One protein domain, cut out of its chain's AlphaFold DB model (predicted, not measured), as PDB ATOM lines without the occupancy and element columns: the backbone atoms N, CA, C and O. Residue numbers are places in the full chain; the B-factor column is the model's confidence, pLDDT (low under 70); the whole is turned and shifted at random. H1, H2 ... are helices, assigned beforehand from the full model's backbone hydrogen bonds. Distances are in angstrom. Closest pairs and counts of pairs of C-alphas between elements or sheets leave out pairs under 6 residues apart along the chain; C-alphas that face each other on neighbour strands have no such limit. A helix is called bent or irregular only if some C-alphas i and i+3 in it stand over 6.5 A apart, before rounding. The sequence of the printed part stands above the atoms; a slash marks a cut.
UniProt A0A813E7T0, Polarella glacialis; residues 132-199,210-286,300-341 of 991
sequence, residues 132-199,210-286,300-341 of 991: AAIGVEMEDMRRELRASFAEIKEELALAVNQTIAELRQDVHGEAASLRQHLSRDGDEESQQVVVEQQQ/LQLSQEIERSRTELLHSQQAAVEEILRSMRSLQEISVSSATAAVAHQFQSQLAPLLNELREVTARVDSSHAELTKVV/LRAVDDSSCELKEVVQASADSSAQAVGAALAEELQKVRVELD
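AT A GLANCE: This is residues 132 to 199, 210 to 286 and 300 to 341 of the 991 residues of a protein of Polarella glacialis (UniProt A0A813E7T0). Three very long helices run to and fro along one thin rod, with no globular core. H2 is the longest and runs the length of the rod with a kink on its way; H1 lies alongside its earlier part, while H3 folds back along part of its later half, and H1 and H3 stay apart from each other. Several stretches stand free of the rest: within H1, residues 132 to 144, 146 to 151 and 153 to 159, then residues 280 to 286 of H2, and residues 333 to 341, of which 333 to 338 belong to H3. The printed part has 187 residues with three named helices, H1, H2 and H3 in that order, and no named strand, and its class is all helix. It is extended, with a radius of gyration of the C-alphas of 30.6 A and spans of 109 by 33 by 18 A.

HOW THE PARTS SIT: Start at Ala 132, where H1, residues 132 to 198, begins. H1 is near H2, residues 210 to 286: 25 pairs of their C-alphas are within 10 A, but none is within 8 A, and that only just, with the closest at 8.0 A. Look along H2 to residue 261, where you find a kink of 32 degrees. H2 is neither bent nor irregular, but only just: C-alphas 260 and 263 are 6.5 A apart. H2 touches H3, residues 300 to 338, with residues 253 to 275 alone. Their closest C-alphas are those of Leu 264 and Ser 317, 7.0 A apart. H2 and H3 run opposite ways at a shallow tilt of 18 degrees. H1 and H3 are apart. In H1 and H3 every O i to N i+4 pair is within hydrogen-bond range; in H2 71 of 73 are.

IN THESE COORDINATES: Find C-alpha 132 at (52.411, 130.516, -33.542); from there H1 runs 99.5 A to C-alpha 198 at (45.579, 53.041, 28.489). H2 starts at C-alpha 210, at (39.932, 62.311, 37.065), and reaches C-alpha 286 after 107.5 A. H3 goes from C-alpha 300 to C-alpha 338 at (73.065, 83.587, -1.626), a length of 56.1 A.

THE WHOLE: The two C-alphas farthest apart are those of Gln 199 and Val 286, at 110.0 A. Residues 200 to 209 are not printed, and C-alphas 199 and 210 are 16.5 A apart across that cut. Residues 287 to 299 are not printed either, and C-alphas 286 and 300 are 14.4 A apart there. The mean pLDDT of the printed part is 76.8; 33 residues are under 70, among them residues 249 to 252, 324 to 330 and 332 to 341.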
ATOM      1  N   ALA A 132      53.478 130.939 -34.450       68.00
ATOM      2  CA  ALA A 132      52.411 130.516 -33.542       68.00
ATOM      3  C   ALA A 132      52.147 129.001 -33.618       68.00
ATOM      4  O   ALA A 132      51.856 128.388 -32.596       68.00
ATOM      5  N   ALA A 133      52.287 128.392 -34.802       69.94
ATOM      6  CA  ALA A 133      52.140 126.947 -34.974       69.94
ATOM      7  C   ALA A 133      53.252 126.165 -34.247       69.94
ATOM      8  O   ALA A 133      52.948 125.224 -33.523       69.94
ATOM      9  N   ILE A 134      54.507 126.621 -34.344       76.31
ATOM     10  CA  ILE A 134      55.655 125.988 -33.668       76.31
ATOM     11  C   ILE A 134      55.511 126.051 -32.137       76.31
ATOM     12  O   ILE A 134      55.814 125.083 -31.441       76.31
ATOM     13  N   GLY A 135      55.007 127.166 -31.596       78.69
ATOM     14  CA  GLY A 135      54.752 127.292 -30.157       78.69
ATOM     15  C   GLY A 135      53.687 126.317 -29.641       78.69
ATOM     16  O   GLY A 135      53.839 125.764 -28.552       78.69
ATOM     17  N   VAL A 136      52.633 126.069 -30.428       80.31
ATOM     18  CA  VAL A 136      51.589 125.088 -30.087       80.31
ATOM     19  C   VAL A 136      52.135 123.659 -30.163       80.31
ATOM     20  O   VAL A 136      51.923 122.893 -29.229       80.31
ATOM     21  N   GLU A 137      52.911 123.324 -31.200       80.38
ATOM     22  CA  GLU A 137      53.528 121.996 -31.346       80.38
ATOM     23  C   GLU A 137      54.511 121.668 -30.206       80.38
ATOM     24  O   GLU A 137      54.499 120.555 -29.680       80.38
ATOM     25  N   MET A 138      55.317 122.637 -29.754       74.69
ATOM     26  CA  MET A 138      56.221 122.442 -28.609       74.69
ATOM     27  C   MET A 138      55.478 122.234 -27.284       74.69
ATOM     28  O   MET A 138      55.902 121.425 -26.455       74.69
ATOM     29  N   GLU A 139      54.367 122.937 -27.061       80.12
ATOM     30  CA  GLU A 139      53.586 122.778 -25.830       80.12
ATOM     31  C   GLU A 139      52.781 121.469 -25.828       80.12
ATOM     32  O   GLU A 139      52.598 120.855 -24.773       80.12
ATOM     33  N   ASP A 140      52.359 120.995 -27.003       86.06
ATOM     34  CA  ASP A 140      51.751 119.677 -27.178       86.06
ATOM     35  C   ASP A 140      52.772 118.556 -26.925       86.06
ATOM     36  O   ASP A 140      52.483 117.643 -26.149       86.06
ATOM     37  N   MET A 141      54.002 118.686 -27.435       85.81
ATOM     38  CA  MET A 141      55.096 117.742 -27.166       85.81
ATOM     39  C   MET A 141      55.458 117.683 -25.672       85.81
ATOM     40  O   MET A 141      55.629 116.603 -25.107       85.81
ATOM     41  N   ARG A 142      55.511 118.834 -24.983       81.81
ATOM     42  CA  ARG A 142      55.707 118.889 -23.520       81.81
ATOM     43  C   ARG A 142      54.569 118.214 -22.758       81.81
ATOM     44  O   ARG A 142      54.808 117.618 -21.706       81.81
ATOM     45  N   ARG A 143      53.330 118.328 -23.244       84.25
ATOM     46  CA  ARG A 143      52.159 117.693 -22.625       84.25
ATOM     47  C   ARG A 143      52.198 116.176 -22.795       84.25
ATOM     48  O   ARG A 143      51.931 115.475 -21.825       84.25
ATOM     49  N   GLU A 144      52.579 115.697 -23.974       87.19
ATOM     50  CA  GLU A 144      52.739 114.271 -24.273       87.19
ATOM     51  C   GLU A 144      53.864 113.638 -23.441       87.19
ATOM     52  O   GLU A 144      53.645 112.614 -22.802       87.19
ATOM     53  N   LEU A 145      55.013 114.316 -23.310       82.81
ATOM     54  CA  LEU A 145      56.104 113.898 -22.417       82.81
ATOM     55  C   LEU A 145      55.665 113.808 -20.948       82.81
ATOM     56  O   LEU A 145      55.996 112.854 -20.252       82.81
ATOM     57  N   ARG A 146      54.901 114.784 -20.441       83.06
ATOM     58  CA  ARG A 146      54.382 114.716 -19.062       83.06
ATOM     59  C   ARG A 146      53.388 113.569 -18.874       83.06
ATOM     60  O   ARG A 146      53.363 112.984 -17.793       83.06
ATOM     61  N   ALA A 147      52.577 113.274 -19.889       86.25
ATOM     62  CA  ALA A 147      51.628 112.168 -19.854       86.25
ATOM     63  C   ALA A 147      52.350 110.811 -19.841       86.25
ATOM     64  O   ALA A 147      52.046 109.993 -18.978       86.25
ATOM     65  N   SER A 148      53.362 110.615 -20.693       85.44
ATOM     66  CA  SER A 148      54.137 109.366 -20.722       85.44
ATOM     67  C   SER A 148      54.916 109.127 -19.425       85.44
ATOM     68  O   SER A 148      54.929 108.013 -18.910       85.44
ATOM     69  N   PHE A 149      55.492 110.170 -18.813       80.56
ATOM     70  CA  PHE A 149      56.122 110.042 -17.492       80.56
ATOM     71  C   PHE A 149      55.129 109.668 -16.383       80.56
ATOM     72  O   PHE A 149      55.499 108.955 -15.448       80.56
ATOM     73  N   ALA A 150      53.888 110.156 -16.451       79.62
ATOM     74  CA  ALA A 150      52.855 109.793 -15.486       79.62
ATOM     75  C   ALA A 150      52.421 108.328 -15.653       79.62
ATOM     76  O   ALA A 150      52.310 107.626 -14.650       79.62
ATOM     77  N   GLU A 151      52.264 107.866 -16.896       88.38
ATOM     78  CA  GLU A 151      51.915 106.481 -17.233       88.38
ATOM     79  C   GLU A 151      53.004 105.497 -16.779       88.38
ATOM     80  O   GLU A 151      52.715 104.579 -16.015       88.38
ATOM     81  N   ILE A 152      54.277 105.762 -17.100       84.50
ATOM     82  CA  ILE A 152      55.414 104.929 -16.656       84.50
ATOM     83  C   ILE A 152      55.486 104.855 -15.123       84.50
ATOM     84  O   ILE A 152      55.774 103.805 -14.548       84.50
ATOM     85  N   LYS A 153      55.220 105.971 -14.430       83.94
ATOM     86  CA  LYS A 153      55.205 106.002 -12.963       83.94
ATOM     87  C   LYS A 153      54.080 105.135 -12.384       83.94
ATOM     88  O   LYS A 153      54.289 104.495 -11.354       83.94
ATOM     89  N   GLU A 154      52.905 105.136 -13.009       84.94
ATOM     90  CA  GLU A 154      51.752 104.341 -12.578       84.94
ATOM     91  C   GLU A 154      51.955 102.844 -12.858       84.94
ATOM     92  O   GLU A 154      51.723 102.027 -11.964       84.94
ATOM     93  N   GLU A 155      52.494 102.482 -14.028       86.44
ATOM     94  CA  GLU A 155      52.857 101.099 -14.370       86.44
ATOM     95  C   GLU A 155      53.910 100.525 -13.413       86.44
ATOM     96  O   GLU A 155      53.761  99.406 -12.917       86.44
ATOM     97  N   LEU A 156      54.946 101.304 -13.084       80.94
ATOM     98  CA  LEU A 156      55.977 100.878 -12.139       80.94
ATOM     99  C   LEU A 156      55.407 100.683 -10.726       80.94
ATOM    100  O   LEU A 156      55.737  99.706 -10.053       80.94
ATOM    101  N   ALA A 157      54.528 101.584 -10.275       78.62
ATOM    102  CA  ALA A 157      53.862 101.447  -8.983       78.62
ATOM    103  C   ALA A 157      52.967 100.195  -8.932       78.62
ATOM    104  O   ALA A 157      52.947  99.496  -7.918       78.62
ATOM    105  N   LEU A 158      52.257  99.885 -10.021       86.88
ATOM    106  CA  LEU A 158      51.467  98.660 -10.154       86.88
ATOM    107  C   LEU A 158      52.344  97.404 -10.103       86.88
ATOM    108  O   LEU A 158      52.037  96.499  -9.327       86.88
ATOM    109  N   ALA A 159      53.451  97.371 -10.850       82.25
ATOM    110  CA  ALA A 159      54.371  96.234 -10.871       82.25
ATOM    111  C   ALA A 159      54.979  95.955  -9.486       82.25
ATOM    112  O   ALA A 159      54.945  94.820  -9.014       82.25
ATOM    113  N   VAL A 160      55.454  96.993  -8.786       80.94
ATOM    114  CA  VAL A 160      56.002  96.859  -7.423       80.94
ATOM    115  C   VAL A 160      54.943  96.343  -6.447       80.94
ATOM    116  O   VAL A 160      55.213  95.433  -5.663       80.94
ATOM    117  N   ASN A 161      53.720  96.876  -6.506       79.62
ATOM    118  CA  ASN A 161      52.631  96.419  -5.643       79.62
ATOM    119  C   ASN A 161      52.224  94.968  -5.933       79.62
ATOM    120  O   ASN A 161      51.907  94.232  -4.998       79.62
ATOM    121  N   GLN A 162      52.261  94.544  -7.199       88.38
ATOM    122  CA  GLN A 162      51.994  93.163  -7.583       88.38
ATOM    123  C   GLN A 162      53.057  92.208  -7.021       88.38
ATOM    124  O   GLN A 162      52.699  91.219  -6.389       88.38
ATOM    125  N   THR A 163      54.347  92.537  -7.143       81.81
ATOM    126  CA  THR A 163      55.426  91.718  -6.562       81.81
ATOM    127  C   THR A 163      55.329  91.636  -5.034       81.81
ATOM    128  O   THR A 163      55.523  90.570  -4.453       81.81
ATOM    129  N   ILE A 164      54.962  92.734  -4.359       78.00
ATOM    130  CA  ILE A 164      54.706  92.724  -2.908       78.00
ATOM    131  C   ILE A 164      53.512  91.818  -2.563       78.00
ATOM    132  O   ILE A 164      53.541  91.132  -1.540       78.00
ATOM    133  N   ALA A 165      52.459  91.803  -3.385       80.25
ATOM    134  CA  ALA A 165      51.295  90.949  -3.169       80.25
ATOM    135  C   ALA A 165      51.626  89.455  -3.339       80.25
ATOM    136  O   ALA A 165      51.209  88.655  -2.502       80.25
ATOM    137  N   GLU A 166      52.414  89.097  -4.356       85.88
ATOM    138  CA  GLU A 166      52.895  87.726  -4.590       85.88
ATOM    139  C   GLU A 166      53.754  87.233  -3.413       85.88
ATOM    140  O   GLU A 166      53.453  86.198  -2.819       85.88
ATOM    141  N   LEU A 167      54.721  88.039  -2.953       79.62
ATOM    142  CA  LEU A 167      55.538  87.711  -1.774       79.62
ATOM    143  C   LEU A 167      54.702  87.534  -0.496       79.62
ATOM    144  O   LEU A 167      54.973  86.650   0.318       79.62
ATOM    145  N   ARG A 168      53.668  88.362  -0.295       81.00
ATOM    146  CA  ARG A 168      52.743  88.203   0.844       81.00
ATOM    147  C   ARG A 168      51.967  86.891   0.765       81.00
ATOM    148  O   ARG A 168      51.743  86.269   1.803       81.00
ATOM    149  N   GLN A 169      51.558  86.483  -0.434       84.38
ATOM    150  CA  GLN A 169      50.828  85.239  -0.655       84.38
ATOM    151  C   GLN A 169      51.701  84.015  -0.356       84.38
ATOM    152  O   GLN A 169      51.240  83.119   0.354       84.38
ATOM    153  N   ASP A 170      52.957  84.009  -0.805       83.12
ATOM    154  CA  ASP A 170      53.899  82.913  -0.554       83.12
ATOM    155  C   ASP A 170      54.182  82.744   0.945       83.12
ATOM    156  O   ASP A 170      54.040  81.647   1.490       83.12
ATOM    157  N   VAL A 171      54.443  83.847   1.657       78.56
ATOM    158  CA  VAL A 171      54.645  83.811   3.117       78.56
ATOM    159  C   VAL A 171      53.390  83.350   3.858       78.56
ATOM    160  O   VAL A 171      53.480  82.620   4.846       78.56
ATOM    161  N   HIS A 172      52.197  83.746   3.409       82.81
ATOM    162  CA  HIS A 172      50.955  83.224   3.983       82.81
ATOM    163  C   HIS A 172      50.779  81.722   3.716       82.81
ATOM    164  O   HIS A 172      50.300  81.014   4.605       82.81
ATOM    165  N   GLY A 173      51.200  81.228   2.550       89.94
ATOM    166  CA  GLY A 173      51.210  79.803   2.213       89.94
ATOM    167  C   GLY A 173      52.150  78.982   3.102       89.94
ATOM    168  O   GLY A 173      51.742  77.956   3.652       89.94
ATOM    169  N   GLU A 174      53.377  79.456   3.323       83.06
ATOM    170  CA  GLU A 174      54.337  78.804   4.228       83.06
ATOM    171  C   GLU A 174      53.867  78.848   5.687       83.06
ATOM    172  O   GLU A 174      53.887  77.831   6.382       83.06
ATOM    173  N   ALA A 175      53.343  79.990   6.144       77.06
ATOM    174  CA  ALA A 175      52.793  80.122   7.493       77.06
ATOM    175  C   ALA A 175      51.573  79.213   7.722       77.06
ATOM    176  O   ALA A 175      51.387  78.692   8.823       77.06
ATOM    177  N   ALA A 176      50.727  79.017   6.706       83.19
ATOM    178  CA  ALA A 176      49.620  78.065   6.767       83.19
ATOM    179  C   ALA A 176      50.126  76.615   6.828       83.19
ATOM    180  O   ALA A 176      49.623  75.830   7.632       83.19
ATOM    181  N   SER A 177      51.159  76.286   6.049       87.31
ATOM    182  CA  SER A 177      51.783  74.956   6.042       87.31
ATOM    183  C   SER A 177      52.425  74.619   7.393       87.31
ATOM    184  O   SER A 177      52.225  73.524   7.915       87.31
ATOM    185  N   LEU A 178      53.108  75.585   8.021       82.38
ATOM    186  CA  LEU A 178      53.664  75.444   9.372       82.38
ATOM    187  C   LEU A 178      52.577  75.227  10.430       82.38
ATOM    188  O   LEU A 178      52.712  74.346  11.275       82.38
ATOM    189  N   ARG A 179      51.468  75.980  10.370       80.62
ATOM    190  CA  ARG A 179      50.327  75.756  11.277       80.62
ATOM    191  C   ARG A 179      49.729  74.363  11.109       80.62
ATOM    192  O   ARG A 179      49.367  73.739  12.102       80.62
ATOM    193  N   GLN A 180      49.630  73.875   9.874       87.19
ATOM    194  CA  GLN A 180      49.117  72.537   9.599       87.19
ATOM    195  C   GLN A 180      50.050  71.448  10.148       87.19
ATOM    196  O   GLN A 180      49.560  70.481  10.729       87.19
ATOM    197  N   HIS A 181      51.367  71.623  10.018       84.75
ATOM    198  CA  HIS A 181      52.355  70.714  10.604       84.75
ATOM    199  C   HIS A 181      52.278  70.686  12.133       84.75
ATOM    200  O   HIS A 181      52.098  69.616  12.703       84.75
ATOM    201  N   LEU A 182      52.290  71.849  12.789       81.31
ATOM    202  CA  LEU A 182      52.200  71.928  14.252       81.31
ATOM    203  C   LEU A 182      50.886  71.348  14.796       81.31
ATOM    204  O   LEU A 182      50.881  70.701  15.839       81.31
ATOM    205  N   SER A 183      49.771  71.542  14.082       84.12
ATOM    206  CA  SER A 183      48.493  70.920  14.449       84.12
ATOM    207  C   SER A 183      48.560  69.396  14.366       84.12
ATOM    208  O   SER A 183      48.002  68.716  15.222       84.12
ATOM    209  N   ARG A 184      49.227  68.860  13.339       88.19
ATOM    210  CA  ARG A 184      49.355  67.418  13.142       88.19
ATOM    211  C   ARG A 184      50.261  66.786  14.195       88.19
ATOM    212  O   ARG A 184      49.877  65.776  14.775       88.19
ATOM    213  N   ASP A 185      51.397  67.409  14.483       82.88
ATOM    214  CA  ASP A 185      52.337  66.928  15.498       82.88
ATOM    215  C   ASP A 185      51.694  66.960  16.895       82.88
ATOM    216  O   ASP A 185      51.812  66.006  17.662       82.88
ATOM    217  N   GLY A 186      50.912  68.007  17.198       83.75
ATOM    218  CA  GLY A 186      50.140  68.092  18.438       83.75
ATOM    219  C   GLY A 186      49.067  67.002  18.571       83.75
ATOM    220  O   GLY A 186      48.840  66.489  19.671       83.75
ATOM    221  N   ASP A 187      48.416  66.611  17.471       82.81
ATOM    222  CA  ASP A 187      47.448  65.508  17.457       82.81
ATOM    223  C   ASP A 187      48.129  64.136  17.607       82.81
ATOM    224  O   ASP A 187      47.608  63.273  18.321       82.81
ATOM    225  N   GLU A 188      49.295  63.934  16.984       84.31
ATOM    226  CA  GLU A 188      50.090  62.702  17.089       84.31
ATOM    227  C   GLU A 188      50.642  62.511  18.518       84.31
ATOM    228  O   GLU A 188      50.445  61.443  19.107       84.31
ATOM    229  N   GLU A 189      51.205  63.557  19.143       79.44
ATOM    230  CA  GLU A 189      51.627  63.515  20.556       79.44
ATOM    231  C   GLU A 189      50.438  63.264  21.499       79.44
ATOM    232  O   GLU A 189      50.532  62.472  22.441       79.44
ATOM    233  N   SER A 190      49.280  63.876  21.222       76.81
ATOM    234  CA  SER A 190      48.063  63.667  22.019       76.81
ATOM    235  C   SER A 190      47.582  62.213  21.952       76.81
ATOM    236  O   SER A 190      47.177  61.641  22.966       76.81
ATOM    237  N   GLN A 191      47.640  61.588  20.772       81.88
ATOM    238  CA  GLN A 191      47.298  60.173  20.615       81.88
ATOM    239  C   GLN A 191      48.290  59.269  21.351       81.88
ATOM    240  O   GLN A 191      47.868  58.295  21.977       81.88
ATOM    241  N   GLN A 192      49.580  59.608  21.345       81.69
ATOM    242  CA  GLN A 192      50.610  58.833  22.032       81.69
ATOM    243  C   GLN A 192      50.421  58.835  23.560       81.69
ATOM    244  O   GLN A 192      50.472  57.771  24.177       81.69
ATOM    245  N   VAL A 193      50.086  59.985  24.159       80.19
ATOM    246  CA  VAL A 193      49.802  60.092  25.607       80.19
ATOM    247  C   VAL A 193      48.549  59.302  26.003       80.19
ATOM    248  O   VAL A 193      48.533  58.636  27.042       80.19
ATOM    249  N   VAL A 194      47.498  59.320  25.174       80.75
ATOM    250  CA  VAL A 194      46.278  58.525  25.418       80.75
ATOM    251  C   VAL A 194      46.573  57.022  25.353       80.75
ATOM    252  O   VAL A 194      46.046  56.257  26.164       80.75
ATOM    253  N   VAL A 195      47.435  56.591  24.426       83.00
ATOM    254  CA  VAL A 195      47.860  55.188  24.311       83.00
ATOM    255  C   VAL A 195      48.716  54.766  25.511       83.00
ATOM    256  O   VAL A 195      48.475  53.689  26.059       83.00
ATOM    257  N   GLU A 196      49.648  55.602  25.981       80.00
ATOM    258  CA  GLU A 196      50.448  55.312  27.184       80.00
ATOM    259  C   GLU A 196      49.594  55.238  28.459       80.00
ATOM    260  O   GLU A 196      49.805  54.353  29.293       80.00
ATOM    261  N   GLN A 197      48.575  56.093  28.605       71.50
ATOM    262  CA  GLN A 197      47.662  56.023  29.752       71.50
ATOM    263  C   GLN A 197      46.776  54.774  29.750       71.50
ATOM    264  O   GLN A 197      46.484  54.235  30.818       71.50
ATOM    265  N   GLN A 198      46.369  54.274  28.580       75.19
ATOM    266  CA  GLN A 198      45.579  53.041  28.489       75.19
ATOM    267  C   GLN A 198      46.385  51.774  28.819       75.19
ATOM    268  O   GLN A 198      45.786  50.737  29.105       75.19
ATOM    269  N   GLN A 199      47.722  51.838  28.816       79.19
ATOM    270  CA  GLN A 199      48.582  50.692  29.128       79.19
ATOM    271  C   GLN A 199      48.924  50.547  30.619       79.19
ATOM    272  O   GLN A 199      49.475  49.516  31.010       79.19
ATOM    273  N   LEU A 210      40.682  61.173  37.600       81.81
ATOM    274  CA  LEU A 210      39.932  62.311  37.065       81.81
ATOM    275  C   LEU A 210      40.694  63.633  37.238       81.81
ATOM    276  O   LEU A 210      40.726  64.439  36.312       81.81
ATOM    277  N   GLN A 211      41.334  63.845  38.394       79.88
ATOM    278  CA  GLN A 211      42.159  65.036  38.627       79.88
ATOM    279  C   GLN A 211      43.389  65.058  37.718       79.88
ATOM    280  O   GLN A 211      43.652  66.081  37.095       79.88
ATOM    281  N   LEU A 212      44.079  63.923  37.561       81.75
ATOM    282  CA  LEU A 212      45.229  63.822  36.662       81.75
ATOM    283  C   LEU A 212      44.825  64.073  35.200       81.75
ATOM    284  O   LEU A 212      45.526  64.771  34.477       81.75
ATOM    285  N   SER A 213      43.670  63.558  34.768       81.69
ATOM    286  CA  SER A 213      43.139  63.813  33.423       81.69
ATOM    287  C   SER A 213      42.801  65.292  33.201       81.69
ATOM    288  O   SER A 213      43.126  65.835  32.148       81.69
ATOM    289  N   GLN A 214      42.218  65.970  34.197       85.12
ATOM    290  CA  GLN A 214      41.946  67.411  34.129       85.12
ATOM    291  C   GLN A 214      43.229  68.249  34.117       85.12
ATOM    292  O   GLN A 214      43.296  69.250  33.411       85.12
ATOM    293  N   GLU A 215      44.249  67.848  34.872       84.88
ATOM    294  CA  GLU A 215      45.531  68.553  34.942       84.88
ATOM    295  C   GLU A 215      46.361  68.366  33.662       84.88
ATOM    296  O   GLU A 215      47.023  69.303  33.213       84.88
ATOM    297  N   ILE A 216      46.240  67.209  33.005       82.88
ATOM    298  CA  ILE A 216      46.820  66.955  31.680       82.88
ATOM    299  C   ILE A 216      46.108  67.770  30.599       82.88
ATOM    300  O   ILE A 216      46.784  68.416  29.805       82.88
ATOM    301  N   GLU A 217      44.772  67.808  30.583       83.75
ATOM    302  CA  GLU A 217      44.024  68.667  29.649       83.75
ATOM    303  C   GLU A 217      44.343  70.151  29.873       83.75
ATOM    304  O   GLU A 217      44.562  70.895  28.919       83.75
ATOM    305  N   ARG A 218      44.487  70.583  31.131       87.94
ATOM    306  CA  ARG A 218      44.909  71.951  31.450       87.94
ATOM    307  C   ARG A 218      46.319  72.246  30.930       87.94
ATOM    308  O   ARG A 218      46.495  73.211  30.190       87.94
ATOM    309  N   SER A 219      47.284  71.370  31.213       83.38
ATOM    310  CA  SER A 219      48.666  71.492  30.720       83.38
ATOM    311  C   SER A 219      48.730  71.482  29.188       83.38
ATOM    312  O   SER A 219      49.502  72.230  28.592       83.38
ATOM    313  N   ARG A 220      47.874  70.689  28.530       82.38
ATOM    314  CA  ARG A 220      47.726  70.650  27.069       82.38
ATOM    315  C   ARG A 220      47.213  71.978  26.522       82.38
ATOM    316  O   ARG A 220      47.776  72.494  25.559       82.38
ATOM    317  N   THR A 221      46.176  72.552  27.131       85.31
ATOM    318  CA  THR A 221      45.658  73.861  26.702       85.31
ATOM    319  C   THR A 221      46.677  74.978  26.906       85.31
ATOM    320  O   THR A 221      46.808  75.830  26.030       85.31
ATOM    321  N   GLU A 222      47.440  74.949  28.002       84.81
ATOM    322  CA  GLU A 222      48.506  75.916  28.283       84.81
ATOM    323  C   GLU A 222      49.675  75.773  27.290       84.81
ATOM    324  O   GLU A 222      50.171  76.779  26.779       84.81
ATOM    325  N   LEU A 223      50.057  74.541  26.927       83.88
ATOM    326  CA  LEU A 223      51.084  74.279  25.913       83.88
ATOM    327  C   LEU A 223      50.651  74.749  24.517       83.88
ATOM    328  O   LEU A 223      51.432  75.416  23.842       83.88
ATOM    329  N   LEU A 224      49.413  74.461  24.102       82.25
ATOM    330  CA  LEU A 224      48.879  74.921  22.814       82.25
ATOM    331  C   LEU A 224      48.806  76.453  22.745       82.25
ATOM    332  O   LEU A 224      49.201  77.031  21.734       82.25
ATOM    333  N   HIS A 225      48.380  77.125  23.821       82.88
ATOM    334  CA  HIS A 225      48.390  78.594  23.877       82.88
ATOM    335  C   HIS A 225      49.814  79.159  23.829       82.88
ATOM    336  O   HIS A 225      50.047  80.147  23.138       82.88
ATOM    337  N   SER A 226      50.772  78.524  24.512       81.38
ATOM    338  CA  SER A 226      52.186  78.918  24.483       81.38
ATOM    339  C   SER A 226      52.804  78.751  23.088       81.38
ATOM    340  O   SER A 226      53.432  79.675  22.573       81.38
ATOM    341  N   GLN A 227      52.558  77.618  22.421       79.94
ATOM    342  CA  GLN A 227      52.995  77.386  21.041       79.94
ATOM    343  C   GLN A 227      52.352  78.382  20.072       79.94
ATOM    344  O   GLN A 227      53.035  78.940  19.215       79.94
ATOM    345  N   GLN A 228      51.057  78.660  20.227       80.94
ATOM    346  CA  GLN A 228      50.353  79.623  19.387       80.94
ATOM    347  C   GLN A 228      50.867  81.054  19.602       80.94
ATOM    348  O   GLN A 228      51.084  81.770  18.624       80.94
ATOM    349  N   ALA A 229      51.150  81.449  20.846       80.56
ATOM    350  CA  ALA A 229      51.777  82.730  21.164       80.56
ATOM    351  C   ALA A 229      53.187  82.847  20.560       80.56
ATOM    352  O   ALA A 229      53.510  83.874  19.962       80.56
ATOM    353  N   ALA A 230      53.997  81.784  20.630       73.81
ATOM    354  CA  ALA A 230      55.327  81.743  20.023       73.81
ATOM    355  C   ALA A 230      55.267  81.852  18.488       73.81
ATOM    356  O   ALA A 230      56.037  82.602  17.889       73.81
ATOM    357  N   VAL A 231      54.319  81.166  17.840       78.69
ATOM    358  CA  VAL A 231      54.088  81.291  16.391       78.69
ATOM    359  C   VAL A 231      53.651  82.711  16.028       78.69
ATOM    360  O   VAL A 231      54.143  83.271  15.048       78.69
ATOM    361  N   GLU A 232      52.767  83.337  16.808       80.12
ATOM    362  CA  GLU A 232      52.378  84.731  16.573       80.12
ATOM    363  C   GLU A 232      53.539  85.712  16.759       80.12
ATOM    364  O   GLU A 232      53.646  86.675  15.999       80.12
ATOM    365  N   GLU A 233      54.427  85.469  17.720       78.38
ATOM    366  CA  GLU A 233      55.628  86.275  17.940       78.38
ATOM    367  C   GLU A 233      56.656  86.115  16.811       78.38
ATOM    368  O   GLU A 233      57.201  87.116  16.336       78.38
ATOM    369  N   ILE A 234      56.851  84.895  16.296       76.12
ATOM    370  CA  ILE A 234      57.673  84.637  15.105       76.12
ATOM    371  C   ILE A 234      57.072  85.346  13.889       76.12
ATOM    372  O   ILE A 234      57.775  86.074  13.196       76.12
ATOM    373  N   LEU A 235      55.760  85.226  13.659       77.25
ATOM    374  CA  LEU A 235      55.080  85.905  12.551       77.25
ATOM    375  C   LEU A 235      55.094  87.435  12.690       77.25
ATOM    376  O   LEU A 235      55.096  88.141  11.681       77.25
ATOM    377  N   ARG A 236      55.081  87.966  13.919       80.50
ATOM    378  CA  ARG A 236      55.241  89.402  14.199       80.50
ATOM    379  C   ARG A 236      56.674  89.853  13.903       80.50
ATOM    380  O   ARG A 236      56.862  90.876  13.251       80.50
ATOM    381  N   SER A 237      57.664  89.056  14.297       72.06
ATOM    382  CA  SER A 237      59.082  89.312  14.025       72.06
ATOM    383  C   SER A 237      59.387  89.248  12.526       72.06
ATOM    384  O   SER A 237      59.992  90.173  11.991       72.06
ATOM    385  N   MET A 238      58.876  88.240  11.814       70.44
ATOM    386  CA  MET A 238      58.980  88.134  10.354       70.44
ATOM    387  C   MET A 238      58.332  89.326   9.646       70.44
ATOM    388  O   MET A 238      58.925  89.867   8.718       70.44
ATOM    389  N   ARG A 239      57.160  89.789  10.110       76.56
ATOM    390  CA  ARG A 239      56.528  91.011   9.586       76.56
ATOM    391  C   ARG A 239      57.394  92.251   9.807       76.56
ATOM    392  O   ARG A 239      57.581  93.009   8.864       76.56
ATOM    393  N   SER A 240      57.978  92.425  10.994       69.31
ATOM    394  CA  SER A 240      58.885  93.556  11.250       69.31
ATOM    395  C   SER A 240      60.155  93.503  10.394       69.31
ATOM    396  O   SER A 240      60.567  94.520   9.844       69.31
ATOM    397  N   LEU A 241      60.744  92.317  10.204       61.38
ATOM    398  CA  LEU A 241      61.918  92.131   9.352       61.38
ATOM    399  C   LEU A 241      61.585  92.373   7.877       61.38
ATOM    400  O   LEU A 241      62.406  92.945   7.166       61.38
ATOM    401  N   GLN A 242      60.380  92.011   7.429       68.38
ATOM    402  CA  GLN A 242      59.887  92.345   6.094       68.38
ATOM    403  C   GLN A 242      59.632  93.840   5.919       68.38
ATOM    404  O   GLN A 242      59.984  94.391   4.886       68.38
ATOM    405  N   GLU A 243      59.045  94.525   6.897       70.44
ATOM    406  CA  GLU A 243      58.862  95.977   6.813       70.44
ATOM    407  C   GLU A 243      60.212  96.697   6.741       70.44
ATOM    408  O   GLU A 243      60.370  97.629   5.951       70.44
ATOM    409  N   ILE A 244      61.217  96.219   7.480       67.44
ATOM    410  CA  ILE A 244      62.589  96.737   7.432       67.44
ATOM    411  C   ILE A 244      63.274  96.388   6.100       67.44
ATOM    412  O   ILE A 244      63.918  97.252   5.508       67.44
ATOM    413  N   SER A 245      63.129  95.164   5.583       70.06
ATOM    414  CA  SER A 245      63.770  94.764   4.324       70.06
ATOM    415  C   SER A 245      63.121  95.423   3.112       70.06
ATOM    416  O   SER A 245      63.831  95.889   2.229       70.06
ATOM    417  N   VAL A 246      61.792  95.556   3.089       70.50
ATOM    418  CA  VAL A 246      61.059  96.252   2.026       70.50
ATOM    419  C   VAL A 246      61.332  97.749   2.086       70.50
ATOM    420  O   VAL A 246      61.571  98.346   1.042       70.50
ATOM    421  N   SER A 247      61.364  98.378   3.266       66.69
ATOM    422  CA  SER A 247      61.724  99.803   3.382       66.69
ATOM    423  C   SER A 247      63.186 100.068   3.005       66.69
ATOM    424  O   SER A 247      63.467 101.032   2.298       66.69
ATOM    425  N   SER A 248      64.107  99.179   3.382       70.25
ATOM    426  CA  SER A 248      65.516  99.247   2.982       70.25
ATOM    427  C   SER A 248      65.698  99.028   1.475       70.25
ATOM    428  O   SER A 248      66.347  99.832   0.811       70.25
ATOM    429  N   ALA A 249      65.062  98.003   0.900       66.25
ATOM    430  CA  ALA A 249      65.123  97.712  -0.531       66.25
ATOM    431  C   ALA A 249      64.462  98.820  -1.361       66.25
ATOM    432  O   ALA A 249      65.017  99.248  -2.367       66.25
ATOM    433  N   THR A 250      63.316  99.349  -0.924       68.31
ATOM    434  CA  THR A 250      62.678 100.498  -1.590       68.31
ATOM    435  C   THR A 250      63.525 101.762  -1.475       68.31
ATOM    436  O   THR A 250      63.626 102.491  -2.459       68.31
ATOM    437  N   ALA A 251      64.200 102.004  -0.347       68.38
ATOM    438  CA  ALA A 251      65.147 103.111  -0.206       68.38
ATOM    439  C   ALA A 251      66.393 102.933  -1.091       68.38
ATOM    440  O   ALA A 251      66.826 103.892  -1.728       68.38
ATOM    441  N   ALA A 252      66.940 101.718  -1.190       69.44
ATOM    442  CA  ALA A 252      68.079 101.397  -2.047       69.44
ATOM    443  C   ALA A 252      67.729 101.542  -3.536       69.44
ATOM    444  O   ALA A 252      68.459 102.202  -4.276       69.44
ATOM    445  N   VAL A 253      66.571 101.023  -3.960       71.88
ATOM    446  CA  VAL A 253      66.047 101.190  -5.324       71.88
ATOM    447  C   VAL A 253      65.760 102.661  -5.614       71.88
ATOM    448  O   VAL A 253      66.147 103.148  -6.673       71.88
ATOM    449  N   ALA A 254      65.159 103.407  -4.682       68.56
ATOM    450  CA  ALA A 254      64.913 104.840  -4.849       68.56
ATOM    451  C   ALA A 254      66.219 105.636  -4.976       68.56
ATOM    452  O   ALA A 254      66.323 106.498  -5.846       68.56
ATOM    453  N   HIS A 255      67.232 105.327  -4.164       74.94
ATOM    454  CA  HIS A 255      68.538 105.980  -4.224       74.94
ATOM    455  C   HIS A 255      69.287 105.636  -5.520       74.94
ATOM    456  O   HIS A 255      69.841 106.524  -6.172       74.94
ATOM    457  N   GLN A 256      69.264 104.369  -5.947       76.19
ATOM    458  CA  GLN A 256      69.857 103.940  -7.212       76.19
ATOM    459  C   GLN A 256      69.155 104.605  -8.401       76.19
ATOM    460  O   GLN A 256      69.819 105.207  -9.244       76.19
ATOM    461  N   PHE A 257      67.822 104.607  -8.414       73.62
ATOM    462  CA  PHE A 257      67.020 105.293  -9.423       73.62
ATOM    463  C   PHE A 257      67.318 106.798  -9.449       73.62
ATOM    464  O   PHE A 257      67.556 107.361 -10.513       73.62
ATOM    465  N   GLN A 258      67.411 107.451  -8.286       74.38
ATOM    466  CA  GLN A 258      67.745 108.872  -8.178       74.38
ATOM    467  C   GLN A 258      69.165 109.181  -8.679       74.38
ATOM    468  O   GLN A 258      69.359 110.175  -9.379       74.38
ATOM    469  N   SER A 259      70.149 108.328  -8.377       77.00
ATOM    470  CA  SER A 259      71.530 108.481  -8.860       77.00
ATOM    471  C   SER A 259      71.669 108.287 -10.373       77.00
ATOM    472  O   SER A 259      72.487 108.958 -10.997       77.00
ATOM    473  N   GLN A 260      70.840 107.427 -10.972       77.50
ATOM    474  CA  GLN A 260      70.817 107.189 -12.417       77.50
ATOM    475  C   GLN A 260      69.994 108.235 -13.179       77.50
ATOM    476  O   GLN A 260      70.367 108.613 -14.287       77.50
ATOM    477  N   LEU A 261      68.930 108.776 -12.576       76.44
ATOM    478  CA  LEU A 261      68.148 109.876 -13.154       76.44
ATOM    479  C   LEU A 261      68.851 111.229 -13.072       76.44
ATOM    480  O   LEU A 261      68.615 112.083 -13.921       76.44
ATOM    481  N   ALA A 262      69.698 111.456 -12.065       78.38
ATOM    482  CA  ALA A 262      70.402 112.724 -11.887       78.38
ATOM    483  C   ALA A 262      71.176 113.206 -13.139       78.38
ATOM    484  O   ALA A 262      70.984 114.365 -13.520       78.38
ATOM    485  N   PRO A 263      72.010 112.385 -13.816       77.88
ATOM    486  CA  PRO A 263      72.692 112.810 -15.040       77.88
ATOM    487  C   PRO A 263      71.718 113.090 -16.192       77.88
ATOM    488  O   PRO A 263      71.873 114.100 -16.872       77.88
ATOM    489  N   LEU A 264      70.667 112.281 -16.348       74.56
ATOM    490  CA  LEU A 264      69.660 112.445 -17.402       74.56
ATOM    491  C   LEU A 264      68.820 113.715 -17.216       74.56
ATOM    492  O   LEU A 264      68.532 114.432 -18.169       74.56
ATOM    493  N   LEU A 265      68.459 114.044 -15.973       76.69
ATOM    494  CA  LEU A 265      67.779 115.297 -15.641       76.69
ATOM    495  C   LEU A 265      68.676 116.515 -15.879       76.69
ATOM    496  O   LEU A 265      68.172 117.581 -16.232       76.69
ATOM    497  N   ASN A 266      69.992 116.379 -15.693       78.81
ATOM    498  CA  ASN A 266      70.945 117.439 -16.015       78.81
ATOM    499  C   ASN A 266      71.100 117.622 -17.529       78.81
ATOM    500  O   ASN A 266      71.084 118.759 -17.989       78.81
ATOM    501  N   GLU A 267      71.154 116.536 -18.298       78.12
ATOM    502  CA  GLU A 267      71.185 116.581 -19.763       78.12
ATOM    503  C   GLU A 267      69.891 117.190 -20.331       78.12
ATOM    504  O   GLU A 267      69.936 118.103 -21.152       78.12
ATOM    505  N   LEU A 268      68.727 116.811 -19.790       73.00
ATOM    506  CA  LEU A 268      67.438 117.412 -20.147       73.00
ATOM    507  C   LEU A 268      67.384 118.915 -19.817       73.00
ATOM    508  O   LEU A 268      66.862 119.708 -20.604       73.00
ATOM    509  N   ARG A 269      67.925 119.331 -18.662       78.75
ATOM    510  CA  ARG A 269      68.047 120.754 -18.294       78.75
ATOM    511  C   ARG A 269      68.960 121.504 -19.254       78.75
ATOM    512  O   ARG A 269      68.643 122.636 -19.607       78.75
ATOM    513  N   GLU A 270      70.056 120.888 -19.680       81.00
ATOM    514  CA  GLU A 270      70.990 121.485 -20.628       81.00
ATOM    515  C   GLU A 270      70.345 121.664 -22.006       81.00
ATOM    516  O   GLU A 270      70.404 122.752 -22.574       81.00
ATOM    517  N   VAL A 271      69.642 120.645 -22.507       77.50
ATOM    518  CA  VAL A 271      68.894 120.732 -23.769       77.50
ATOM    519  C   VAL A 271      67.780 121.782 -23.676       77.50
ATOM    520  O   VAL A 271      67.628 122.597 -24.583       77.50
ATOM    521  N   THR A 272      67.059 121.843 -22.553       76.81
ATOM    522  CA  THR A 272      66.041 122.883 -22.314       76.81
ATOM    523  C   THR A 272      66.667 124.282 -22.329       76.81
ATOM    524  O   THR A 272      66.142 125.177 -22.985       76.81
ATOM    525  N   ALA A 273      67.829 124.462 -21.695       80.00
ATOM    526  CA  ALA A 273      68.553 125.731 -21.696       80.00
ATOM    527  C   ALA A 273      69.041 126.136 -23.100       80.00
ATOM    528  O   ALA A 273      68.996 127.319 -23.441       80.00
ATOM    529  N   ARG A 274      69.464 125.177 -23.940       81.38
ATOM    530  CA  ARG A 274      69.813 125.439 -25.350       81.38
ATOM    531  C   ARG A 274      68.593 125.896 -26.148       81.38
ATOM    532  O   ARG A 274      68.680 126.898 -26.853       81.38
ATOM    533  N   VAL A 275      67.451 125.223 -25.987       78.56
ATOM    534  CA  VAL A 275      66.188 125.591 -26.653       78.56
ATOM    535  C   VAL A 275      65.721 126.984 -26.224       78.56
ATOM    536  O   VAL A 275      65.373 127.801 -27.077       78.56
ATOM    537  N   ASP A 276      65.775 127.293 -24.928       79.12
ATOM    538  CA  ASP A 276      65.410 128.613 -24.405       79.12
ATOM    539  C   ASP A 276      66.366 129.709 -24.914       79.12
ATOM    540  O   ASP A 276      65.924 130.804 -25.269       79.12
ATOM    541  N   SER A 277      67.665 129.406 -25.035       82.38
ATOM    542  CA  SER A 277      68.659 130.304 -25.638       82.38
ATOM    543  C   SER A 277      68.369 130.566 -27.121       82.38
ATOM    544  O   SER A 277      68.354 131.721 -27.547       82.38
ATOM    545  N   SER A 278      68.078 129.527 -27.911       81.00
ATOM    546  CA  SER A 278      67.712 129.675 -29.327       81.00
ATOM    547  C   SER A 278      66.392 130.430 -29.509       81.00
ATOM    548  O   SER A 278      66.263 131.249 -30.417       81.00
ATOM    549  N   HIS A 279      65.422 130.218 -28.617       81.38
ATOM    550  CA  HIS A 279      64.173 130.977 -28.605       81.38
ATOM    551  C   HIS A 279      64.407 132.460 -28.264       81.38
ATOM    552  O   HIS A 279      63.812 133.343 -28.890       81.38
ATOM    553  N   ALA A 280      65.292 132.761 -27.310       81.00
ATOM    554  CA  ALA A 280      65.669 134.132 -26.970       81.00
ATOM    555  C   ALA A 280      66.381 134.842 -28.137       81.00
ATOM    556  O   ALA A 280      66.073 136.000 -28.429       81.00
ATOM    557  N   GLU A 281      67.270 134.146 -28.853       81.88
ATOM    558  CA  GLU A 281      67.916 134.666 -30.065       81.88
ATOM    559  C   GLU A 281      66.910 134.921 -31.192       81.88
ATOM    560  O   GLU A 281      66.922 136.002 -31.783       81.88
ATOM    561  N   LEU A 282      65.983 133.991 -31.445       79.81
ATOM    562  CA  LEU A 282      64.892 134.187 -32.407       79.81
ATOM    563  C   LEU A 282      64.025 135.392 -32.048       79.81
ATOM    564  O   LEU A 282      63.724 136.220 -32.905       79.81
ATOM    565  N   THR A 283      63.657 135.519 -30.775       82.69
ATOM    566  CA  THR A 283      62.846 136.638 -30.285       82.69
ATOM    567  C   THR A 283      63.578 137.963 -30.490       82.69
ATOM    568  O   THR A 283      62.982 138.929 -30.961       82.69
ATOM    569  N   LYS A 284      64.888 138.006 -30.220       84.00
ATOM    570  CA  LYS A 284      65.726 139.185 -30.460       84.00
ATOM    571  C   LYS A 284      65.788 139.553 -31.947       84.00
ATOM    572  O   LYS A 284      65.585 140.714 -32.287       84.00
ATOM    573  N   VAL A 285      65.989 138.574 -32.827       82.50
ATOM    574  CA  VAL A 285      66.023 138.776 -34.287       82.50
ATOM    575  C   VAL A 285      64.678 139.288 -34.820       82.50
ATOM    576  O   VAL A 285      64.651 140.183 -35.664       82.50
ATOM    577  N   VAL A 286      63.561 138.770 -34.299       81.69
ATOM    578  CA  VAL A 286      62.206 139.222 -34.658       81.69
ATOM    579  C   VAL A 286      61.935 140.646 -34.154       81.69
ATOM    580  O   VAL A 286      61.346 141.449 -34.880       81.69
ATOM    581  N   LEU A 300      66.061 126.680 -37.854       77.88
ATOM    582  CA  LEU A 300      65.189 125.511 -37.992       77.88
ATOM    583  C   LEU A 300      65.996 124.206 -37.977       77.88
ATOM    584  O   LEU A 300      65.606 123.275 -37.284       77.88
ATOM    585  N   ARG A 301      67.166 124.167 -38.634       80.00
ATOM    586  CA  ARG A 301      68.079 123.015 -38.545       80.00
ATOM    587  C   ARG A 301      68.574 122.772 -37.121       80.00
ATOM    588  O   ARG A 301      68.542 121.640 -36.675       80.00
ATOM    589  N   ALA A 302      68.962 123.818 -36.390       74.75
ATOM    590  CA  ALA A 302      69.410 123.675 -35.004       74.75
ATOM    591  C   ALA A 302      68.299 123.164 -34.064       74.75
ATOM    592  O   ALA A 302      68.579 122.406 -33.135       74.75
ATOM    593  N   VAL A 303      67.042 123.557 -34.305       75.00
ATOM    594  CA  VAL A 303      65.872 123.050 -33.568       75.00
ATOM    595  C   VAL A 303      65.585 121.588 -33.924       75.00
ATOM    596  O   VAL A 303      65.357 120.790 -33.017       75.00
ATOM    597  N   ASP A 304      65.647 121.219 -35.206       78.06
ATOM    598  CA  ASP A 304      65.477 119.830 -35.654       78.06
ATOM    599  C   ASP A 304      66.589 118.917 -35.109       78.06
ATOM    600  O   ASP A 304      66.299 117.837 -34.588       78.06
ATOM    601  N   ASP A 305      67.844 119.372 -35.149       78.75
ATOM    602  CA  ASP A 305      69.005 118.661 -34.602       78.75
ATOM    603  C   ASP A 305      68.849 118.473 -33.080       78.75
ATOM    604  O   ASP A 305      68.970 117.357 -32.576       78.75
ATOM    605  N   SER A 306      68.448 119.527 -32.352       77.25
ATOM    606  CA  SER A 306      68.168 119.448 -30.907       77.25
ATOM    607  C   SER A 306      66.988 118.523 -30.589       77.25
ATOM    608  O   SER A 306      67.002 117.830 -29.574       77.25
ATOM    609  N   SER A 307      65.960 118.472 -31.446       75.69
ATOM    610  CA  SER A 307      64.834 117.545 -31.289       75.69
ATOM    611  C   SER A 307      65.246 116.089 -31.519       75.69
ATOM    612  O   SER A 307      64.705 115.204 -30.850       75.69
ATOM    613  N   CYS A 308      66.178 115.828 -32.440       74.94
ATOM    614  CA  CYS A 308      66.725 114.492 -32.676       74.94
ATOM    615  C   CYS A 308      67.600 114.038 -31.503       74.94
ATOM    616  O   CYS A 308      67.381 112.942 -30.994       74.94
ATOM    617  N   GLU A 309      68.488 114.908 -31.003       77.88
ATOM    618  CA  GLU A 309      69.283 114.653 -29.793       77.88
ATOM    619  C   GLU A 309      68.379 114.333 -28.590       77.88
ATOM    620  O   GLU A 309      68.605 113.359 -27.876       77.88
ATOM    621  N   LEU A 310      67.292 115.089 -28.395       73.56
ATOM    622  CA  LEU A 310      66.356 114.876 -27.284       73.56
ATOM    623  C   LEU A 310      65.632 113.523 -27.392       73.56
ATOM    624  O   LEU A 310      65.457 112.839 -26.385       73.56
ATOM    625  N   LYS A 311      65.252 113.094 -28.604       74.38
ATOM    626  CA  LYS A 311      64.655 111.765 -28.834       74.38
ATOM    627  C   LYS A 311      65.642 110.633 -28.553       74.38
ATOM    628  O   LYS A 311      65.251 109.642 -27.944       74.38
ATOM    629  N   GLU A 312      66.902 110.782 -28.959       76.94
ATOM    630  CA  GLU A 312      67.952 109.798 -28.681       76.94
ATOM    631  C   GLU A 312      68.262 109.703 -27.180       76.94
ATOM    632  O   GLU A 312      68.341 108.595 -26.652       76.94
ATOM    633  N   VAL A 313      68.337 110.835 -26.469       74.19
ATOM    634  CA  VAL A 313      68.542 110.874 -25.009       74.19
ATOM    635  C   VAL A 313      67.358 110.258 -24.258       74.19
ATOM    636  O   VAL A 313      67.559 109.485 -23.323       74.19
ATOM    637  N   VAL A 314      66.115 110.540 -24.668       70.81
ATOM    638  CA  VAL A 314      64.913 109.941 -24.054       70.81
ATOM    639  C   VAL A 314      64.854 108.431 -24.295       70.81
ATOM    640  O   VAL A 314      64.554 107.686 -23.364       70.81
ATOM    641  N   GLN A 315      65.186 107.964 -25.500       74.06
ATOM    642  CA  GLN A 315      65.212 106.534 -25.810       74.06
ATOM    643  C   GLN A 315      66.337 105.811 -25.054       74.06
ATOM    644  O   GLN A 315      66.089 104.796 -24.407       74.06
ATOM    645  N   ALA A 316      67.552 106.366 -25.049       74.00
ATOM    646  CA  ALA A 316      68.682 105.816 -24.299       74.00
ATOM    647  C   ALA A 316      68.422 105.804 -22.782       74.00
ATOM    648  O   ALA A 316      68.810 104.861 -22.094       74.00
ATOM    649  N   SER A 317      67.724 106.818 -22.264       68.31
ATOM    650  CA  SER A 317      67.254 106.887 -20.878       68.31
ATOM    651  C   SER A 317      66.262 105.773 -20.545       68.31
ATOM    652  O   SER A 317      66.417 105.105 -19.520       68.31
ATOM    653  N   ALA A 318      65.269 105.538 -21.409       65.44
ATOM    654  CA  ALA A 318      64.281 104.478 -21.224       65.44
ATOM    655  C   ALA A 318      64.943 103.090 -21.226       65.44
ATOM    656  O   ALA A 318      64.715 102.296 -20.309       65.44
ATOM    657  N   ASP A 319      65.834 102.838 -22.187       72.31
ATOM    658  CA  ASP A 319      66.544 101.563 -22.323       72.31
ATOM    659  C   ASP A 319      67.530 101.335 -21.161       72.31
ATOM    660  O   ASP A 319      67.575 100.251 -20.571       72.31
ATOM    661  N   SER A 320      68.271 102.375 -20.756       73.06
ATOM    662  CA  SER A 320      69.205 102.301 -19.628       73.06
ATOM    663  C   SER A 320      68.488 102.136 -18.287       73.06
ATOM    664  O   SER A 320      68.976 101.386 -17.442       73.06
ATOM    665  N   SER A 321      67.341 102.794 -18.088       63.41
ATOM    666  CA  SER A 321      66.539 102.672 -16.863       63.41
ATOM    667  C   SER A 321      65.920 101.279 -16.742       63.41
ATOM    668  O   SER A 321      66.006 100.664 -15.680       63.41
ATOM    669  N   ALA A 322      65.368 100.734 -17.832       65.69
ATOM    670  CA  ALA A 322      64.821  99.378 -17.849       65.69
ATOM    671  C   ALA A 322      65.901  98.321 -17.550       65.69
ATOM    672  O   ALA A 322      65.690  97.418 -16.736       65.69
ATOM    673  N   GLN A 323      67.087  98.461 -18.151       71.25
ATOM    674  CA  GLN A 323      68.202  97.540 -17.936       71.25
ATOM    675  C   GLN A 323      68.775  97.637 -16.514       71.25
ATOM    676  O   GLN A 323      69.106  96.617 -15.909       71.25
ATOM    677  N   ALA A 324      68.875  98.847 -15.964       67.94
ATOM    678  CA  ALA A 324      69.415  99.060 -14.630       67.94
ATOM    679  C   ALA A 324      68.467  98.609 -13.514       67.94
ATOM    680  O   ALA A 324      68.928  97.993 -12.555       67.94
ATOM    681  N   VAL A 325      67.158  98.854 -13.650       65.75
ATOM    682  CA  VAL A 325      66.146  98.338 -12.714       65.75
ATOM    683  C   VAL A 325      66.142  96.808 -12.738       65.75
ATOM    684  O   VAL A 325      66.161  96.183 -11.679       65.75
ATOM    685  N   GLY A 326      66.211  96.195 -13.926       68.12
ATOM    686  CA  GLY A 326      66.318  94.739 -14.058       68.12
ATOM    687  C   GLY A 326      67.586  94.161 -13.419       68.12
ATOM    688  O   GLY A 326      67.517  93.144 -12.732       68.12
ATOM    689  N   ALA A 327      68.737  94.818 -13.595       68.81
ATOM    690  CA  ALA A 327      70.006  94.381 -13.009       68.81
ATOM    691  C   ALA A 327      70.046  94.546 -11.480       68.81
ATOM    692  O   ALA A 327      70.500  93.638 -10.790       68.81
ATOM    693  N   ALA A 328      69.539  95.663 -10.950       64.44
ATOM    694  CA  ALA A 328      69.474  95.922  -9.511       64.44
ATOM    695  C   ALA A 328      68.555  94.926  -8.794       64.44
ATOM    696  O   ALA A 328      68.918  94.365  -7.761       64.44
ATOM    697  N   LEU A 329      67.384  94.658  -9.382       57.44
ATOM    698  CA  LEU A 329      66.445  93.672  -8.859       57.44
ATOM    699  C   LEU A 329      67.049  92.262  -8.901       57.44
ATOM    700  O   LEU A 329      66.923  91.513  -7.936       57.44
ATOM    701  N   ALA A 330      67.746  91.905  -9.985       64.69
ATOM    702  CA  ALA A 330      68.434  90.622 -10.094       64.69
ATOM    703  C   ALA A 330      69.576  90.477  -9.073       64.69
ATOM    704  O   ALA A 330      69.739  89.400  -8.507       64.69
ATOM    705  N   GLU A 331      70.343  91.540  -8.810       72.19
ATOM    706  CA  GLU A 331      71.430  91.531  -7.827       72.19
ATOM    707  C   GLU A 331      70.907  91.388  -6.391       72.19
ATOM    708  O   GLU A 331      71.426  90.562  -5.643       72.19
ATOM    709  N   GLU A 332      69.856  92.121  -6.009       65.62
ATOM    710  CA  GLU A 332      69.263  91.991  -4.671       65.62
ATOM    711  C   GLU A 332      68.545  90.652  -4.475       65.62
ATOM    712  O   GLU A 332      68.733  89.997  -3.451       65.62
ATOM    713  N   LEU A 333      67.823  90.156  -5.487       56.94
ATOM    714  CA  LEU A 333      67.283  88.792  -5.454       56.94
ATOM    715  C   LEU A 333      68.399  87.747  -5.346       56.94
ATOM    716  O   LEU A 333      68.223  86.718  -4.695       56.94
ATOM    717  N   GLN A 334      69.562  87.999  -5.949       62.75
ATOM    718  CA  GLN A 334      70.713  87.115  -5.844       62.75
ATOM    719  C   GLN A 334      71.407  87.206  -4.479       62.75
ATOM    720  O   GLN A 334      71.847  86.171  -3.990       62.75
ATOM    721  N   LYS A 335      71.453  88.371  -3.819       64.25
ATOM    722  CA  LYS A 335      71.939  88.498  -2.431       64.25
ATOM    723  C   LYS A 335      71.041  87.746  -1.455       64.25
ATOM    724  O   LYS A 335      71.540  86.897  -0.725       64.25
ATOM    725  N   VAL A 336      69.725  87.946  -1.550       52.81
ATOM    726  CA  VAL A 336      68.736  87.191  -0.760       52.81
ATOM    727  C   VAL A 336      68.868  85.683  -1.013       52.81
ATOM    728  O   VAL A 336      68.779  84.881  -0.089       52.81
ATOM    729  N   ARG A 337      69.148  85.271  -2.256       46.16
ATOM    730  CA  ARG A 337      69.326  83.858  -2.623       46.16
ATOM    731  C   ARG A 337      70.660  83.252  -2.173       46.16
ATOM    732  O   ARG A 337      70.691  82.063  -1.879       46.16
ATOM    733  N   VAL A 338      71.746  84.027  -2.127       50.84
ATOM    734  CA  VAL A 338      73.065  83.587  -1.626       50.84
ATOM    735  C   VAL A 338      73.063  83.474  -0.101       50.84
ATOM    736  O   VAL A 338      73.667  82.553   0.440       50.84
ATOM    737  N   GLU A 339      72.326  84.337   0.598       47.47
ATOM    738  CA  GLU A 339      72.076  84.188   2.041       47.47
ATOM    739  C   GLU A 339      71.238  82.936   2.375       47.47
ATOM    740  O   GLU A 339      71.263  82.457   3.507       47.47
ATOM    741  N   LEU A 340      70.570  82.352   1.374       38.78
ATOM    742  CA  LEU A 340      69.788  81.115   1.450       38.78
ATOM    743  C   LEU A 340      70.473  79.906   0.766       38.78
ATOM    744  O   LEU A 340      69.796  78.925   0.462       38.78
ATOM    745  N   ASP A 341      71.788  79.942   0.490       41.94
ATOM    746  CA  ASP A 341      72.469  78.872  -0.263       41.94
ATOM    747  C   ASP A 341      72.571  77.547   0.543       41.94
ATOM    748  O   ASP A 341      73.293  77.483   1.552       41.94
TER     749      ASP A 341